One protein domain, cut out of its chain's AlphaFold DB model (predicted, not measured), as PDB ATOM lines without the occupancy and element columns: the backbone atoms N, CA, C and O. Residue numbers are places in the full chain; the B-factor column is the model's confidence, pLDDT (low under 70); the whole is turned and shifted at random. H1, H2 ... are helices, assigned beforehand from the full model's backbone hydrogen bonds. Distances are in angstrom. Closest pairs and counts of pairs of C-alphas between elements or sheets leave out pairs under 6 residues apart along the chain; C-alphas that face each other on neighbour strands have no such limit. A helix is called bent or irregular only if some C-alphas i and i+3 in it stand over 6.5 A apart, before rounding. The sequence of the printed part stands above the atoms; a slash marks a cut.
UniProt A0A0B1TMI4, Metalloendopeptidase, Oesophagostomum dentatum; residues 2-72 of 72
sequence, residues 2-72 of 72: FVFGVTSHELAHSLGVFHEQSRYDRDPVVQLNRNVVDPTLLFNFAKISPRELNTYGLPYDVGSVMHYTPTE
ATOM      1  N   PHE A   2      20.728  53.174  39.511       72.38
ATOM      2  CA  PHE A   2      21.038  54.359  38.694       72.38
ATOM      3  C   PHE A   2      21.146  53.945  37.216       72.38
ATOM      4  O   PHE A   2      21.580  52.827  36.945       72.38
ATOM      5  N   VAL A   3      20.780  54.824  36.272       84.56
ATOM      6  CA  VAL A   3      20.755  54.541  34.815       84.56
ATOM      7  C   VAL A   3      22.043  53.864  34.336       84.56
ATOM      8  O   VAL A   3      21.985  52.899  33.585       84.56
ATOM      9  N   PHE A   4      23.193  54.305  34.855       89.81
ATOM     10  CA  PHE A   4      24.495  53.711  34.562       89.81
ATOM     11  C   PHE A   4      24.559  52.205  34.862       89.81
ATOM     12  O   PHE A   4      25.009  51.442  34.017       89.81
ATOM     13  N   GLY A   5      24.057  51.763  36.020       90.94
ATOM     14  CA  GLY A   5      24.064  50.348  36.397       90.94
ATOM     15  C   GLY A   5      23.204  49.490  35.470       90.94
ATOM     16  O   GLY A   5      23.627  48.407  35.087       90.94
ATOM     17  N   VAL A   6      22.043  50.004  35.048       93.38
ATOM     18  CA  VAL A   6      21.177  49.313  34.074       93.38
ATOM     19  C   VAL A   6      21.878  49.219  32.721       93.38
ATOM     20  O   VAL A   6      21.965  48.144  32.144       93.38
ATOM     21  N   THR A   7      22.447  50.321  32.229       95.75
ATOM     22  CA  THR A   7      23.178  50.310  30.956       95.75
ATOM     23  C   THR A   7      24.361  49.340  30.988       95.75
ATOM     24  O   THR A   7      24.566  48.608  30.023       95.75
ATOM     25  N   SER A   8      25.120  49.288  32.086       96.69
ATOM     26  CA  SER A   8      26.213  48.323  32.248       96.69
ATOM     27  C   SER A   8      25.723  46.871  32.303       96.69
ATOM     28  O   SER A   8      26.366  46.013  31.706       96.69
ATOM     29  N   HIS A   9      24.590  46.600  32.962       96.56
ATOM     30  CA  HIS A   9      23.970  45.272  33.025       96.56
ATOM     31  C   HIS A   9      23.591  44.755  31.630       96.56
ATOM     32  O   HIS A   9      24.006  43.674  31.218       96.56
ATOM     33  N   GLU A  10      22.868  45.565  30.856       97.06
ATOM     34  CA  GLU A  10      22.423  45.175  29.512       97.06
ATOM     35  C   GLU A  10      23.584  45.064  28.515       97.06
ATOM     36  O   GLU A  10      23.580  44.218  27.612       97.06
ATOM     37  N   LEU A  11      24.626  45.883  28.691       97.81
ATOM     38  CA  LEU A  11      25.849  45.744  27.908       97.81
ATOM     39  C   LEU A  11      26.555  44.414  28.209       97.81
ATOM     40  O   LEU A  11      27.029  43.758  27.285       97.81
ATOM     41  N   ALA A  12      26.602  43.990  29.473       97.38
ATOM     42  CA  ALA A  12      27.191  42.710  29.856       97.38
ATOM     43  C   ALA A  12      26.404  41.517  29.281       97.38
ATOM     44  O   ALA A  12      27.026  40.609  28.724       97.38
ATOM     45  N   HIS A  13      25.065  41.553  29.287       97.81
ATOM     46  CA  HIS A  13      24.248  40.557  28.569       97.81
ATOM     47  C   HIS A  13      24.582  40.504  27.079       97.81
ATOM     48  O   HIS A  13      24.751  39.425  26.516       97.81
ATOM     49  N   SER A  14      24.749  41.667  26.442       98.06
ATOM     50  CA  SER A  14      25.113  41.759  25.019       98.06
ATOM     51  C   SER A  14      26.480  41.129  24.709       98.06
ATOM     52  O   SER A  14      26.722  40.696  23.584       98.06
ATOM     53  N   LEU A  15      27.368  41.055  25.706       96.81
ATOM     54  CA  LEU A  15      28.672  40.391  25.631       96.81
ATOM     55  C   LEU A  15      28.621  38.902  26.024       96.81
ATOM     56  O   LEU A  15      29.651  38.231  25.985       96.81
ATOM     57  N   GLY A  16      27.446  38.375  26.379       95.81
ATOM     58  CA  GLY A  16      27.240  36.971  26.737       95.81
ATOM     59  C   GLY A  16      27.407  36.655  28.224       95.81
ATOM     60  O   GLY A  16      27.584  35.491  28.580       95.81
ATOM     61  N   VAL A  17      27.373  37.661  29.101       96.81
ATOM     62  CA  VAL A  17      27.420  37.449  30.552       96.81
ATOM     63  C   VAL A  17      26.016  37.141  31.061       96.81
ATOM     64  O   VAL A  17      25.100  37.930  30.861       96.81
ATOM     65  N   PHE A  18      25.844  36.008  31.737       97.44
ATOM     66  CA  PHE A  18      24.586  35.655  32.397       97.44
ATOM     67  C   PHE A  18      24.458  36.335  33.761       97.44
ATOM     68  O   PHE A  18      25.434  36.827  34.327       97.44
ATOM     69  N   HIS A  19      23.253  36.306  34.330       97.69
ATOM     70  CA  HIS A  19      23.057  36.724  35.713       97.69
ATOM     71  C   HIS A  19      23.925  35.925  36.689       97.69
ATOM     72  O   HIS A  19      24.039  34.701  36.577       97.69
ATOM     73  N   GLU A  20      24.479  36.605  37.691       97.88
ATOM     74  CA  GLU A  20      25.383  35.988  38.669       97.88
ATOM     75  C   GLU A  20      24.643  34.919  39.484       97.88
ATOM     76  O   GLU A  20      25.138  33.801  39.647       97.88
ATOM     77  N   GLN A  21      23.392  35.194  39.879       97.06
ATOM     78  CA  GLN A  21      22.549  34.206  40.554       97.06
ATOM     79  C   GLN A  21      22.156  33.033  39.670       97.06
ATOM     80  O   GLN A  21      21.542  32.109  40.181       97.06
ATOM     81  N   SER A  22      22.494  33.008  38.385       97.44
ATOM     82  CA  SER A  22      22.264  31.857  37.510       97.44
ATOM     83  C   SER A  22      23.500  30.963  37.389       97.44
ATOM     84  O   SER A  22      23.439  29.929  36.728       97.44
ATOM     85  N   ARG A  23      24.613  31.274  38.064       98.19
ATOM     86  CA  ARG A  23      25.784  30.390  38.105       98.19
ATOM     87  C   ARG A  23      25.451  29.006  38.669       98.19
ATOM     88  O   ARG A  23      24.699  28.859  39.640       98.19
ATOM     89  N   TYR A  24      26.064  27.971  38.092       98.00
ATOM     90  CA  TYR A  24      25.884  26.591  38.554       98.00
ATOM     91  C   TYR A  24      26.393  26.368  39.988       98.00
ATOM     92  O   TYR A  24      25.854  25.520  40.704       98.00
ATOM     93  N   ASP A  25      27.395  27.144  40.411       97.75
ATOM     94  CA  ASP A  25      28.097  27.058  41.694       97.75
ATOM     95  C   ASP A  25      27.600  28.068  42.746       97.75
ATOM     96  O   ASP A  25      28.289  28.298  43.732       97.75
ATOM     97  N   ARG A  26      26.403  28.651  42.578       97.25
ATOM     98  CA  ARG A  26      25.866  29.685  43.489       97.25
ATOM     99  C   ARG A  26      25.479  29.199  44.894       97.25
ATOM    100  O   ARG A  26      25.501  29.982  45.838       97.25
ATOM    101  N   ASP A  27      25.076  27.934  45.032       97.06
ATOM    102  CA  ASP A  27      24.391  27.427  46.240       97.06
ATOM    103  C   ASP A  27      25.207  27.505  47.548       97.06
ATOM    104  O   ASP A  27      24.597  27.659  48.606       97.06
ATOM    105  N   PRO A  28      26.555  27.424  47.538       97.12
ATOM    106  CA  PRO A  28      27.363  27.679  48.730       97.12
ATOM    107  C   PRO A  28      27.337  29.138  49.214       97.12
ATOM    108  O   PRO A  28      27.756  29.393  50.340       97.12
ATOM    109  N   VAL A  29      26.889  30.089  48.383       96.75
ATOM    110  CA  VAL A  29      26.932  31.536  48.667       96.75
ATOM    111  C   VAL A  29      25.534  32.129  48.831       96.75
ATOM    112  O   VAL A  29      25.318  32.933  49.736       96.75
ATOM    113  N   VAL A  30      24.567  31.717  48.004       95.00
ATOM    114  CA  VAL A  30      23.181  32.211  48.042       95.00
ATOM    115  C   VAL A  30      22.168  31.073  47.941       95.00
ATOM    116  O   VAL A  30      22.398  30.066  47.275       95.00
ATOM    117  N   GLN A  31      21.005  31.250  48.573       93.19
ATOM    118  CA  GLN A  31      19.903  30.287  48.530       93.19
ATOM    119  C   GLN A  31      18.622  30.945  48.020       93.19
ATOM    120  O   GLN A  31      18.254  32.038  48.445       93.19
ATOM    121  N   LEU A  32      17.912  30.244  47.137       92.38
ATOM    122  CA  LEU A  32      16.609  30.668  46.635       92.38
ATOM    123  C   LEU A  32      15.500  30.210  47.586       92.38
ATOM    124  O   LEU A  32      15.200  29.015  47.660       92.38
ATOM    125  N   ASN A  33      14.826  31.149  48.251       93.00
ATOM    126  CA  ASN A  33      13.598  30.840  48.978       93.00
ATOM    127  C   ASN A  33      12.418  30.727  48.000       93.00
ATOM    128  O   ASN A  33      11.724  31.696  47.709       93.00
ATOM    129  N   ARG A  34      12.169  29.516  47.497       93.00
ATOM    130  CA  ARG A  34      11.117  29.253  46.497       93.00
ATOM    131  C   ARG A  34       9.700  29.559  46.991       93.00
ATOM    132  O   ARG A  34       8.812  29.707  46.164       93.00
ATOM    133  N   ASN A  35       9.483  29.655  48.305       95.06
ATOM    134  CA  ASN A  35       8.157  29.893  48.883       95.06
ATOM    135  C   ASN A  35       7.689  31.348  48.742       95.06
ATOM    136  O   ASN A  35       6.504  31.613  48.912       95.06
ATOM    137  N   VAL A  36       8.609  32.282  48.476       91.88
ATOM    138  CA  VAL A  36       8.298  33.717  48.327       91.88
ATOM    139  C   VAL A  36       8.368  34.195  46.877       91.88
ATOM    140  O   VAL A  36       8.077  35.353  46.606       91.88
ATOM    141  N   VAL A  37       8.746  33.314  45.950       92.00
ATOM    142  CA  VAL A  37       8.837  33.621  44.520       92.00
ATOM    143  C   VAL A  37       7.543  33.198  43.841       92.00
ATOM    144  O   VAL A  37       7.067  32.083  44.060       92.00
ATOM    145  N   ASP A  38       6.996  34.065  42.988       94.25
ATOM    146  CA  ASP A  38       5.872  33.702  42.123       94.25
ATOM    147  C   ASP A  38       6.238  32.440  41.312       94.25
ATOM    148  O   ASP A  38       7.265  32.438  40.619       94.25
ATOM    149  N   PRO A  39       5.436  31.358  41.363       95.50
ATOM    150  CA  PRO A  39       5.726  30.128  40.632       95.50
ATOM    151  C   PRO A  39       5.975  30.338  39.133       95.50
ATOM    152  O   PRO A  39       6.765  29.604  38.538       95.50
ATOM    153  N   THR A  40       5.339  31.346  38.530       96.69
ATOM    154  CA  THR A  40       5.507  31.700  37.116       96.69
ATOM    155  C   THR A  40       6.860  32.336  36.813       96.69
ATOM    156  O   THR A  40       7.289  32.283  35.668       96.69
ATOM    157  N   LEU A  41       7.564  32.870  37.817       95.00
ATOM    158  CA  LEU A  41       8.860  33.546  37.686       95.00
ATOM    159  C   LEU A  41      10.045  32.678  38.134       95.00
ATOM    160  O   LEU A  41      11.195  33.098  38.013       95.00
ATOM    161  N   LEU A  42       9.810  31.448  38.610       94.44
ATOM    162  CA  LEU A  42      10.879  30.549  39.078       94.44
ATOM    163  C   LEU A  42      11.958  30.272  38.018       94.44
ATOM    164  O   LEU A  42      13.096  29.965  38.375       94.44
ATOM    165  N   PHE A  43      11.622  30.387  36.730       94.81
ATOM    166  CA  PHE A  43      12.575  30.203  35.636       94.81
ATOM    167  C   PHE A  43      13.681  31.274  35.615       94.81
ATOM    168  O   PHE A  43      14.794  30.959  35.202       94.81
ATOM    169  N   ASN A  44      13.433  32.482  36.138       95.31
ATOM    170  CA  ASN A  44      14.445  33.548  36.254       95.31
ATOM    171  C   ASN A  44      15.593  33.183  37.208       95.31
ATOM    172  O   ASN A  44      16.653  33.799  37.182       95.31
ATOM    173  N   PHE A  45      15.387  32.166  38.047       95.75
ATOM    174  CA  PHE A  45      16.382  31.652  38.983       95.75
ATOM    175  C   PHE A  45      16.938  30.294  38.538       95.75
ATOM    176  O   PHE A  45      17.538  29.575  39.347       95.75
ATOM    177  N   ALA A  46      16.731  29.882  37.285       96.12
ATOM    178  CA  ALA A  46      17.343  28.672  36.751       96.12
ATOM    179  C   ALA A  46      18.875  28.807  36.727       96.12
ATOM    180  O   ALA A  46      19.417  29.882  36.488       96.12
ATOM    181  N   LYS A  47      19.585  27.710  37.003       97.69
ATOM    182  CA  LYS A  47      21.044  27.679  36.859       97.69
ATOM    183  C   LYS A  47      21.415  27.419  35.404       97.69
ATOM    184  O   LYS A  47      20.803  26.561  34.770       97.69
ATOM    185  N   ILE A  48      22.458  28.084  34.927       97.81
ATOM    186  CA  ILE A  48      23.099  27.810  33.644       97.81
ATOM    187  C   ILE A  48      24.090  26.661  33.819       97.81
ATOM    188  O   ILE A  48      24.828  26.600  34.802       97.81
ATOM    189  N   SER A  49      24.096  25.735  32.867       97.44
ATOM    190  CA  SER A  49      24.974  24.565  32.866       97.44
ATOM    191  C   SER A  49      26.462  24.954  32.840       97.44
ATOM    192  O   SER A  49      26.826  25.888  32.124       97.44
ATOM    193  N   PRO A  50      27.367  24.176  33.474       96.88
ATOM    194  CA  PRO A  50      28.818  24.335  33.300       96.88
ATOM    195  C   PRO A  50      29.316  24.181  31.851       96.88
ATOM    196  O   PRO A  50      30.477  24.453  31.567       96.88
ATOM    197  N   ARG A  51      28.472  23.695  30.927       96.88
ATOM    198  CA  ARG A  51      28.783  23.637  29.487       96.88
ATOM    199  C   ARG A  51      28.558  24.967  28.767       96.88
ATOM    200  O   ARG A  51      29.123  25.168  27.701       96.88
ATOM    201  N   GLU A  52      27.709  25.826  29.323       95.75
ATOM    202  CA  GLU A  52      27.259  27.086  28.717       95.75
ATOM    203  C   GLU A  52      27.818  28.305  29.460       95.75
ATOM    204  O   GLU A  52      27.940  29.377  28.875       95.75
ATOM    205  N   LEU A  53      28.199  28.139  30.731       96.62
ATOM    206  CA  LEU A  53      28.776  29.180  31.574       96.62
ATOM    207  C   LEU A  53      30.163  28.766  32.065       96.62
ATOM    208  O   LEU A  53      30.340  27.681  32.618       96.62
ATOM    209  N   ASN A  54      31.131  29.670  31.920       96.25
ATOM    210  CA  ASN A  54      32.462  29.548  32.505       96.25
ATOM    211  C   ASN A  54      32.621  30.597  33.612       96.25
ATOM    212  O   ASN A  54      32.343  31.770  33.392       96.25
ATOM    213  N   THR A  55      33.069  30.183  34.798       96.88
ATOM    214  CA  THR A  55      33.327  31.102  35.923       96.88
ATOM    215  C   THR A  55      34.695  31.771  35.832       96.88
ATOM    216  O   THR A  55      35.011  32.646  36.631       96.88
ATOM    217  N   TYR A  56      35.541  31.328  34.897       96.25
ATOM    218  CA  TYR A  56      36.927  31.761  34.727       96.25
ATOM    219  C   TYR A  56      37.784  31.599  35.994       96.25
ATOM    220  O   TYR A  56      38.807  32.260  36.149       96.25
ATOM    221  N   GLY A  57      37.369  30.720  36.915       96.75
ATOM    222  CA  GLY A  57      38.010  30.553  38.221       96.75
ATOM    223  C   GLY A  57      37.798  31.730  39.180       96.75
ATOM    224  O   GLY A  57      38.450  31.777  40.222       96.75
ATOM    225  N   LEU A  58      36.905  32.670  38.852       97.44
ATOM    226  CA  LEU A  58      36.574  33.799  39.713       97.44
ATOM    227  C   LEU A  58      35.585  33.378  40.814       97.44
ATOM    228  O   LEU A  58      34.677  32.565  40.569       97.44
ATOM    229  N   PRO A  59      35.730  33.934  42.032       97.62
ATOM    230  CA  PRO A  59      34.762  33.715  43.096       97.62
ATOM    231  C   PRO A  59      33.383  34.247  42.690       97.62
ATOM    232  O   PRO A  59      33.247  35.043  41.762       97.62
ATOM    233  N   TYR A  60      32.349  33.780  43.379       98.06
ATOM    234  CA  TYR A  60      31.000  34.318  43.235       98.06
ATOM    235  C   TYR A  60      30.938  35.761  43.755       98.06
ATOM    236  O   TYR A  60      31.377  36.014  44.880       98.06
ATOM    237  N   ASP A  61      30.389  36.687  42.966       97.12
ATOM    238  CA  ASP A  61      30.348  38.114  43.310       97.12
ATOM    239  C   ASP A  61      28.927  38.600  43.637       97.12
ATOM    240  O   ASP A  61      28.142  38.971  42.767       97.12
ATOM    241  N   VAL A  62      28.604  38.669  44.931       95.00
ATOM    242  CA  VAL A  62      27.305  39.174  45.419       95.00
ATOM    243  C   VAL A  62      27.105  40.672  45.123       95.00
ATOM    244  O   VAL A  62      25.980  41.161  45.173       95.00
ATOM    245  N   GLY A  63      28.185  41.410  44.835       94.06
ATOM    246  CA  GLY A  63      28.158  42.821  44.444       94.06
ATOM    247  C   GLY A  63      28.112  43.045  42.931       94.06
ATOM    248  O   GLY A  63      28.110  44.200  42.495       94.06
ATOM    249  N   SER A  64      28.079  41.973  42.133       95.75
ATOM    250  CA  SER A  64      28.065  42.051  40.676       95.75
ATOM    251  C   SER A  64      26.864  42.849  40.180       95.75
ATOM    252  O   SER A  64      25.737  42.671  40.644       95.75
ATOM    253  N   VAL A  65      27.080  43.671  39.148       95.25
ATOM    254  CA  VAL A  65      25.988  44.356  38.435       95.25
ATOM    255  C   VAL A  65      25.009  43.362  37.795       95.25
ATOM    256  O   VAL A  65      23.887  43.736  37.472       95.25
ATOM    257  N   MET A  66      25.421  42.098  37.635       96.69
ATOM    258  CA  MET A  66      24.618  41.000  37.092       96.69
ATOM    259  C   MET A  66      23.891  40.186  38.166       96.69
ATOM    260  O   MET A  66      23.178  39.246  37.816       96.69
ATOM    261  N   HIS A  67      24.079  40.491  39.450       96.88
ATOM    262  CA  HIS A  67      23.416  39.790  40.541       96.88
ATOM    263  C   HIS A  67      22.071  40.450  40.854       96.88
ATOM    264  O   HIS A  67      22.015  41.653  41.103       96.88
ATOM    265  N   TYR A  68      20.994  39.664  40.902       93.38
ATOM    266  CA  TYR A  68      19.700  40.162  41.378       93.38
ATOM    267  C   TYR A  68      19.802  40.675  42.809       93.38
ATOM    268  O   TYR A  68      20.397  40.043  43.686       93.38
ATOM    269  N   THR A  69      19.182  41.812  43.071       84.94
ATOM    270  CA  THR A  69      19.005  42.295  44.433       84.94
ATOM    271  C   THR A  69      18.079  41.351  45.215       84.94
ATOM    272  O   THR A  69      17.273  40.632  44.624       84.94
ATOM    273  N   PRO A  70      18.148  41.329  46.560       74.00
ATOM    274  CA  PRO A  70      17.361  40.397  47.378       74.00
ATOM    275  C   PRO A  70      15.832  40.488  47.229       74.00
ATOM    276  O   PRO A  70      15.129  39.653  47.796       74.00
ATOM    277  N   THR A  71      15.312  41.507  46.541       68.25
ATOM    278  CA  THR A  71      13.875  41.772  46.372       68.25
ATOM    279  C   THR A  71      13.472  42.027  44.917       68.25
ATOM    280  O   THR A  71      12.394  42.575  44.692       68.25
ATOM    281  N   GLU A  72      14.341  41.712  43.955       60.78
ATOM    282  CA  GLU A  72      13.996  41.722  42.523       60.78
ATOM    283  C   GLU A  72      13.210  40.478  42.095       60.78
ATOM    284  O   GLU A  72      13.475  39.375  42.631       60.78
TER     285      GLU A  72
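This is residues 2 to 72 of the 72 residues of the protein "Metalloendopeptidase" of Oesophagostomum dentatum (UniProt A0A0B1TMI4). There is little regular structure: two helices, H1 and the shorter H2, lie apart on different sides of a body of winding loops. Those loops are residues 15 to 38, which lead from H1 to H2, and residues 46 to 72, which run on from H2 to the last residue. The printed part has 71 residues, with H1 and then H2, no named strand, and class all helix, with 19 residues in named elements. It is compact and rounded, with a radius of gyration of the C-alphas of 12.5 A and spans of 32 by 30 by 19 A.

H1, residues 3 to 14, and H2, residues 39 to 45, are apart. In H1 every O i to N i+4 pair is within hydrogen-bond range; in H2 0 of 3 are, beside 2 of 4 O i to N i+3 pairs.

H1 is 16.7 A long, from C-alpha 3 at (20.755, 54.541, 34.815). H2 is 10.9 A long, ending at C-alpha 45 at (16.382, 31.652, 38.983); it is irregular, with C-alphas 40 and 43 7.4 A apart.

The C-alphas farthest apart, of Phe 2 and Arg 51, are 33.0 A apart. The printed part has no cut. The link from H1 to H2 is long, 24 residues. Residues 71 to 72 have pLDDT under 70.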